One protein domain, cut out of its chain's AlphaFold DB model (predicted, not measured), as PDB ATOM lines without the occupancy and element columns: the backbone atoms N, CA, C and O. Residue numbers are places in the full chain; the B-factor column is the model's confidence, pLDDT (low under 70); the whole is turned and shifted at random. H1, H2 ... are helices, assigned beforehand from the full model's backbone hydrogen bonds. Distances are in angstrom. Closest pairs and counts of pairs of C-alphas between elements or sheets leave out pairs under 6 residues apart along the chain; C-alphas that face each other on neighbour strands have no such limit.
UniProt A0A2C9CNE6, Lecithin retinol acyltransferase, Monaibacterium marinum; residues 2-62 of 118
ATOM      1  N   THR A   2     175.167 122.291 227.421       91.75
ATOM      2  CA  THR A   2     174.134 123.267 227.044       91.75
ATOM      3  C   THR A   2     174.246 124.526 227.888       91.75
ATOM      4  O   THR A   2     174.896 124.516 228.928       91.75
ATOM      5  N   VAL A   3     173.598 125.607 227.456       92.94
ATOM      6  CA  VAL A   3     173.510 126.842 228.249       92.94
ATOM      7  C   VAL A   3     172.649 126.601 229.497       92.94
ATOM      8  O   VAL A   3     171.544 126.063 229.388       92.94
ATOM      9  N   THR A   4     173.158 127.024 230.656       94.44
ATOM     10  CA  THR A   4     172.502 127.012 231.974       94.44
ATOM     11  C   THR A   4     172.484 128.425 232.573       94.44
ATOM     12  O   THR A   4     173.224 129.304 232.126       94.44
ATOM     13  N   GLU A   5     171.607 128.671 233.550       95.56
ATOM     14  CA  GLU A   5     171.573 129.913 234.340       95.56
ATOM     15  C   GLU A   5     171.975 129.556 235.775       95.56
ATOM     16  O   GLU A   5     171.362 128.690 236.397       95.56
ATOM     17  N   GLU A   6     173.036 130.186 236.280       95.19
ATOM     18  CA  GLU A   6     173.634 129.879 237.581       95.19
ATOM     19  C   GLU A   6     174.033 131.173 238.304       95.19
ATOM     20  O   GLU A   6     174.339 132.178 237.650       95.19
ATOM     21  N   PRO A   7     174.077 131.178 239.650       96.38
ATOM     22  CA  PRO A   7     174.604 132.307 240.407       96.38
ATOM     23  C   PRO A   7     176.040 132.650 239.992       96.38
ATOM     24  O   PRO A   7     176.892 131.770 239.869       96.38
ATOM     25  N   TYR A   8     176.336 133.946 239.852       92.94
ATOM     26  CA  TYR A   8     177.643 134.444 239.400       92.94
ATOM     27  C   TYR A   8     178.833 133.826 240.162       92.94
ATOM     28  O   TYR A   8     179.822 133.416 239.551       92.94
ATOM     29  N   HIS A   9     178.725 133.692 241.488       94.69
ATOM     30  CA  HIS A   9     179.794 133.143 242.329       94.69
ATOM     31  C   HIS A   9     180.116 131.667 242.021       94.69
ATOM     32  O   HIS A   9     181.282 131.276 242.109       94.69
ATOM     33  N   ASN A  10     179.131 130.869 241.591       95.94
ATOM     34  CA  ASN A  10     179.324 129.459 241.230       95.94
ATOM     35  C   ASN A  10     180.102 129.296 239.919       95.94
ATOM     36  O   ASN A  10     180.913 128.374 239.786       95.94
ATOM     37  N   VAL A  11     179.882 130.214 238.975       91.56
ATOM     38  CA  VAL A  11     180.535 130.210 237.660       91.56
ATOM     39  C   VAL A  11     181.963 130.741 237.762       91.56
ATOM     40  O   VAL A  11     182.895 130.144 237.228       91.56
ATOM     41  N   VAL A  12     182.154 131.857 238.471       93.69
ATOM     42  CA  VAL A  12     183.446 132.557 238.530       93.69
ATOM     43  C   VAL A  12     184.421 131.912 239.510       93.69
ATOM     44  O   VAL A  12     185.626 131.919 239.255       93.69
ATOM     45  N   ARG A  13     183.929 131.327 240.613       94.56
ATOM     46  CA  ARG A  13     184.748 130.629 241.624       94.56
ATOM     47  C   ARG A  13     185.955 131.453 242.102       94.56
ATOM     48  O   ARG A  13     187.069 130.943 242.181       94.56
ATOM     49  N   GLY A  14     185.742 132.749 242.338       93.25
ATOM     50  CA  GLY A  14     186.778 133.681 242.803       93.25
ATOM     51  C   GLY A  14     187.860 134.036 241.774       93.25
ATOM     52  O   GLY A  14     188.818 134.721 242.118       93.25
ATOM     53  N   ARG A  15     187.739 133.595 240.513       93.38
ATOM     54  CA  ARG A  15     188.688 133.963 239.456       93.38
ATOM     55  C   ARG A  15     188.521 135.436 239.067       93.38
ATOM     56  O   ARG A  15     187.395 135.929 239.039       93.38
ATOM     57  N   PRO A  16     189.605 136.140 238.705       92.81
ATOM     58  CA  PRO A  16     189.504 137.512 238.229       92.81
ATOM     59  C   PRO A  16     188.678 137.576 236.936       92.81
ATOM     60  O   PRO A  16     188.954 136.862 235.968       92.81
ATOM     61  N   THR A  17     187.674 138.452 236.915       90.62
ATOM     62  CA  THR A  17     186.833 138.729 235.742       90.62
ATOM     63  C   THR A  17     186.862 140.206 235.401       90.62
ATOM     64  O   THR A  17     186.918 141.045 236.296       90.62
ATOM     65  N   CYS A  18     186.746 140.526 234.119       88.62
ATOM     66  CA  CYS A  18     186.567 141.885 233.632       88.62
ATOM     67  C   CYS A  18     185.247 141.997 232.866       88.62
ATOM     68  O   CYS A  18     184.748 141.015 232.311       88.62
ATOM     69  N   LEU A  19     184.682 143.204 232.834       84.94
ATOM     70  CA  LEU A  19     183.575 143.508 231.938       84.94
ATOM     71  C   LEU A  19     184.111 143.564 230.509       84.94
ATOM     72  O   LEU A  19     185.094 144.254 230.233       84.94
ATOM     73  N   ALA A  20     183.467 142.833 229.602       78.06
ATOM     74  CA  ALA A  20     183.753 142.978 228.185       78.06
ATOM     75  C   ALA A  20     183.357 144.399 227.734       78.06
ATOM     76  O   ALA A  20     182.339 144.914 228.212       78.06
ATOM     77  N   PRO A  21     184.114 145.030 226.817       73.94
ATOM     78  CA  PRO A  21     183.734 146.316 226.245       73.94
ATOM     79  C   PRO A  21     182.312 146.218 225.686       73.94
ATOM     80  O   PRO A  21     182.008 145.305 224.919       73.94
ATOM     81  N   GLN A  22     181.426 147.114 226.116       58.47
ATOM     82  CA  GLN A  22     179.994 147.028 225.842       58.47
ATOM     83  C   GLN A  22     179.716 147.056 224.330       58.47
ATOM     84  O   GLN A  22     179.785 148.099 223.688       58.47
ATOM     85  N   GLN A  23     179.369 145.900 223.764       69.56
ATOM     86  CA  GLN A  23     178.905 145.753 222.388       69.56
ATOM     87  C   GLN A  23     177.538 145.064 222.435       69.56
ATOM     88  O   GLN A  23     177.427 143.846 222.549       69.56
ATOM     89  N   SER A  24     176.469 145.852 222.414       78.12
ATOM     90  CA  SER A  24     175.113 145.335 222.237       78.12
ATOM     91  C   SER A  24     174.374 146.228 221.263       78.12
ATOM     92  O   SER A  24     174.444 147.450 221.371       78.12
ATOM     93  N   SER A  25     173.650 145.614 220.330       80.62
ATOM     94  CA  SER A  25     172.701 146.308 219.457       80.62
ATOM     95  C   SER A  25     171.281 146.309 220.035       80.62
ATOM     96  O   SER A  25     170.376 146.897 219.446       80.62
ATOM     97  N   LEU A  26     171.067 145.650 221.184       90.19
ATOM     98  CA  LEU A  26     169.752 145.398 221.776       90.19
ATOM     99  C   LEU A  26     169.632 145.938 223.218       90.19
ATOM    100  O   LEU A  26     170.620 145.945 223.956       90.19
ATOM    101  N   PRO A  27     168.415 146.310 223.671       93.19
ATOM    102  CA  PRO A  27     168.143 146.639 225.071       93.19
ATOM    103  C   PRO A  27     168.320 145.435 226.006       93.19
ATOM    104  O   PRO A  27     167.964 144.311 225.648       93.19
ATOM    105  N   THR A  28     168.753 145.670 227.247       92.69
ATOM    106  CA  THR A  28     169.037 144.625 228.251       92.69
ATOM    107  C   THR A  28     167.897 143.622 228.444       92.69
ATOM    108  O   THR A  28     168.136 142.416 228.466       92.69
ATOM    109  N   ASN A  29     166.643 144.082 228.518       95.94
ATOM    110  CA  ASN A  29     165.485 143.191 228.664       95.94
ATOM    111  C   ASN A  29     165.370 142.202 227.487       95.94
ATOM    112  O   ASN A  29     165.092 141.018 227.673       95.94
ATOM    113  N   THR A  30     165.642 142.668 226.267       96.06
ATOM    114  CA  THR A  30     165.646 141.829 225.064       96.06
ATOM    115  C   THR A  30     166.793 140.823 225.097       96.06
ATOM    116  O   THR A  30     166.573 139.655 224.783       96.06
ATOM    117  N   ILE A  31     167.988 141.239 225.527       94.81
ATOM    118  CA  ILE A  31     169.148 140.344 225.678       94.81
ATOM    119  C   ILE A  31     168.826 139.215 226.663       94.81
ATOM    120  O   ILE A  31     169.032 138.046 226.343       94.81
ATOM    121  N   LEU A  32     168.259 139.543 227.830       95.44
ATOM    122  CA  LEU A  32     167.886 138.556 228.849       95.44
ATOM    123  C   LEU A  32     166.830 137.574 228.332       95.44
ATOM    124  O   LEU A  32     166.980 136.364 228.502       95.44
ATOM    125  N   LYS A  33     165.786 138.070 227.651       96.94
ATOM    126  CA  LYS A  33     164.764 137.216 227.020       96.94
ATOM    127  C   LYS A  33     165.377 136.267 225.990       96.94
ATOM    128  O   LYS A  33     165.058 135.078 225.986       96.94
ATOM    129  N   ARG A  34     166.282 136.770 225.143       95.94
ATOM    130  CA  ARG A  34     167.012 135.960 224.159       95.94
ATOM    131  C   ARG A  34     167.840 134.893 224.863       95.94
ATOM    132  O   ARG A  34     167.604 133.712 224.615       95.94
ATOM    133  N   ALA A  35     168.738 135.273 225.770       95.12
ATOM    134  CA  ALA A  35     169.599 134.344 226.503       95.12
ATOM    135  C   ALA A  35     168.794 133.216 227.177       95.12
ATOM    136  O   ALA A  35     169.073 132.037 226.950       95.12
ATOM    137  N   ARG A  36     167.723 133.566 227.905       97.00
ATOM    138  CA  ARG A  36     166.856 132.595 228.593       97.00
ATOM    139  C   ARG A  36     166.120 131.648 227.648       97.00
ATOM    140  O   ARG A  36     165.931 130.481 227.975       97.00
ATOM    141  N   SER A  37     165.766 132.092 226.440       96.56
ATOM    142  CA  SER A  37     165.103 131.228 225.448       96.56
ATOM    143  C   SER A  37     165.977 130.070 224.936       96.56
ATOM    144  O   SER A  37     165.469 129.159 224.277       96.56
ATOM    145  N   LYS A  38     167.283 130.097 225.228       95.12
ATOM    146  CA  LYS A  38     168.269 129.095 224.807       95.12
ATOM    147  C   LYS A  38     168.751 128.172 225.929       95.12
ATOM    148  O   LYS A  38     169.523 127.256 225.636       95.12
ATOM    149  N   LEU A  39     168.265 128.353 227.160       95.44
ATOM    150  CA  LEU A  39     168.545 127.445 228.275       95.44
ATOM    151  C   LEU A  39     168.173 126.007 227.904       95.44
ATOM    152  O   LEU A  39     167.091 125.759 227.372       95.44
ATOM    153  N   GLY A  40     169.108 125.075 228.106       94.00
ATOM    154  CA  GLY A  40     168.958 123.655 227.763       94.00
ATOM    155  C   GLY A  40     168.843 123.329 226.264       94.00
ATOM    156  O   GLY A  40     168.835 122.159 225.899       94.00
ATOM    157  N   LYS A  41     168.768 124.334 225.379       93.44
ATOM    158  CA  LYS A  41     168.513 124.154 223.934       93.44
ATOM    159  C   LYS A  41     169.734 124.424 223.061       93.44
ATOM    160  O   LYS A  41     169.813 123.929 221.941       93.44
ATOM    161  N   TRP A  42     170.666 125.247 223.534       92.19
ATOM    162  CA  TRP A  42     171.873 125.585 222.784       92.19
ATOM    163  C   TRP A  42     172.928 124.493 222.945       92.19
ATOM    164  O   TRP A  42     173.567 124.398 223.991       92.19
ATOM    165  N   GLN A  43     173.099 123.667 221.915       90.88
ATOM    166  CA  GLN A  43     174.096 122.600 221.901       90.88
ATOM    167  C   GLN A  43     175.478 123.174 221.600       90.88
ATOM    168  O   GLN A  43     175.704 123.737 220.530       90.88
ATOM    169  N   TYR A  44     176.400 123.038 222.548       83.94
ATOM    170  CA  TYR A  44     177.741 123.587 222.412       83.94
ATOM    171  C   TYR A  44     178.533 122.905 221.286       83.94
ATOM    172  O   TYR A  44     178.653 121.680 221.259       83.94
ATOM    173  N   GLN A  45     179.133 123.710 220.408       83.88
ATOM    174  CA  GLN A  45     180.082 123.276 219.376       83.88
ATOM    175  C   GLN A  45     181.274 124.232 219.368       83.88
ATOM    176  O   GLN A  45     181.080 125.446 219.394       83.88
ATOM    177  N   LEU A  46     182.499 123.701 219.304       74.94
ATOM    178  CA  LEU A  46     183.729 124.492 219.453       74.94
ATOM    179  C   LEU A  46     183.845 125.633 218.432       74.94
ATOM    180  O   LEU A  46     184.237 126.739 218.800       74.94
ATOM    181  N   LEU A  47     183.475 125.367 217.178       69.94
ATOM    182  CA  LEU A  47     183.708 126.281 216.056       69.94
ATOM    183  C   LEU A  47     182.508 127.178 215.717       69.94
ATOM    184  O   LEU A  47     182.683 128.215 215.089       69.94
ATOM    185  N   SER A  48     181.295 126.794 216.118       70.06
ATOM    186  CA  SER A  48     180.046 127.344 215.557       70.06
ATOM    187  C   SER A  48     178.966 127.669 216.592       70.06
ATOM    188  O   SER A  48     178.051 128.440 216.305       70.06
ATOM    189  N   ALA A  49     179.035 127.095 217.794       80.81
ATOM    190  CA  ALA A  49     178.018 127.264 218.832       80.81
ATOM    191  C   ALA A  49     178.656 127.348 220.225       80.81
ATOM    192  O   ALA A  49     178.155 126.777 221.193       80.81
ATOM    193  N   ASN A  50     179.787 128.047 220.319       84.88
ATOM    194  CA  ASN A  50     180.532 128.228 221.561       84.88
ATOM    195  C   ASN A  50     180.009 129.420 222.389       84.88
ATOM    196  O   ASN A  50     179.012 130.058 222.036       84.88
ATOM    197  N   CYS A  51     180.690 129.732 223.496       87.00
ATOM    198  CA  CYS A  51     180.316 130.830 224.391       87.00
ATOM    199  C   CYS A  51     180.253 132.189 223.673       87.00
ATOM    200  O   CYS A  51     179.317 132.944 223.909       87.00
ATOM    201  N   GLU A  52     181.201 132.477 222.773       83.75
ATOM    202  CA  GLU A  52     181.243 133.740 222.019       83.75
ATOM    203  C   GLU A  52     180.059 133.852 221.049       83.75
ATOM    204  O   GLU A  52     179.414 134.897 220.951       83.75
ATOM    205  N   HIS A  53     179.712 132.756 220.372       85.25
ATOM    206  CA  HIS A  53     178.549 132.719 219.483       85.25
ATOM    207  C   HIS A  53     177.249 132.929 220.259       85.25
ATOM    208  O   HIS A  53     176.372 133.666 219.807       85.25
ATOM    209  N   PHE A  54     177.138 132.318 221.441       90.25
ATOM    210  CA  PHE A  54     175.992 132.506 222.320       90.25
ATOM    211  C   PHE A  54     175.863 133.964 222.780       90.25
ATOM    212  O   PHE A  54     174.782 134.542 222.646       90.25
ATOM    213  N   THR A  55     176.946 134.584 223.268       89.62
ATOM    214  CA  THR A  55     176.911 135.985 223.710       89.62
ATOM    215  C   THR A  55     176.575 136.924 222.559       89.62
ATOM    216  O   THR A  55     175.691 137.757 222.723       89.62
ATOM    217  N   ASN A  56     177.177 136.734 221.380       87.69
ATOM    218  CA  ASN A  56     176.891 137.544 220.192       87.69
ATOM    219  C   ASN A  56     175.432 137.402 219.743       87.69
ATOM    220  O   ASN A  56     174.746 138.392 219.493       87.69
ATOM    221  N   TRP A  57     174.909 136.175 219.713       89.69
ATOM    222  CA  TRP A  57     173.503 135.944 219.404       89.69
ATOM    223  C   TRP A  57     172.573 136.604 220.434       89.69
ATOM    224  O   TRP A  57     171.559 137.193 220.050       89.69
ATOM    225  N   ALA A  58     172.897 136.541 221.728       92.38
ATOM    226  CA  ALA A  58     172.089 137.155 222.780       92.38
ATOM    227  C   ALA A  58     172.092 138.691 222.688       92.38
ATOM    228  O   ALA A  58     171.036 139.303 222.844       92.38
ATOM    229  N   THR A  59     173.239 139.303 222.372       91.12
ATOM    230  CA  THR A  59     173.414 140.765 222.257       91.12
ATOM    231  C   THR A  59     173.031 141.340 220.891       91.12
ATOM    232  O   THR A  59     173.038 142.557 220.718       91.12
ATOM    233  N   GLY A  60     172.667 140.487 219.926       88.81
ATOM    234  CA  GLY A  60     172.297 140.906 218.571       88.81
ATOM    235  C   GLY A  60     173.495 141.285 217.694       88.81
ATOM    236  O   GLY A  60     173.327 141.988 216.696       88.81
ATOM    237  N   LEU A  61     174.696 140.840 218.057       84.50
ATOM    238  CA  LEU A  61     175.901 140.998 217.254       84.50
ATOM    239  C   LEU A  61     176.023 139.869 216.232       84.50
ATOM    240  O   LEU A  61     175.696 138.711 216.497       84.50
ATOM    241  N   ASN A  62     176.534 140.211 215.053       74.06
ATOM    242  CA  ASN A  62     176.676 139.258 213.964       74.06
ATOM    243  C   ASN A  62     178.102 138.695 213.919       74.06
ATOM    244  O   ASN A  62     179.045 139.411 213.575       74.06
TER     245      ASN A  62
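AT A GLANCE: This is residues 2 to 62 of the 118 residues of the protein "Lecithin retinol acyltransferase" of Monaibacterium marinum (UniProt A0A2C9CNE6). With little regular structure, the model is mostly loops round two short helices, H2 and H3, packed together at a steep tilt; from this body residues 6 to 21, with the small helix H1, stick out as a wide loop. The printed part has 61 residues, with three named helices in the order H1, H2, H3 and no named strand; the class is all helix, with 23 residues in named elements. It is only just compact, close to loose, with a radius of gyration of the C-alphas of 12.2 A and spans of 30 by 25 by 22 A.

HOW THE PARTS SIT: H2, residues 28 to 36, touches H3, residues 51 to 59; their closest C-alphas, those of Ile 31 and Ala 58, are 5.2 A apart. They run opposite ways at a steep tilt of 45 degrees. H1, residues 8 to 12, is apart from both. In H1, H2 and H3 every O i to N i+4 pair is within hydrogen-bond range.

IN THESE COORDINATES: H2 is 12.2 A long from C-alpha 28 at (169.037, 144.625, 228.251), H3 12.3 A to C-alpha 59 at (173.414, 140.765, 222.257), and H1 6.2 A.

THE WHOLE: The C-alphas of Gly 14 and Asn 62, the two farthest apart, are 31.1 A apart. The links H1 to H2 and H2 to H3 are long, with 15 and 14 residues. The printed part has no cut; pLDDT is under 70 at residues 22 to 23 and 47.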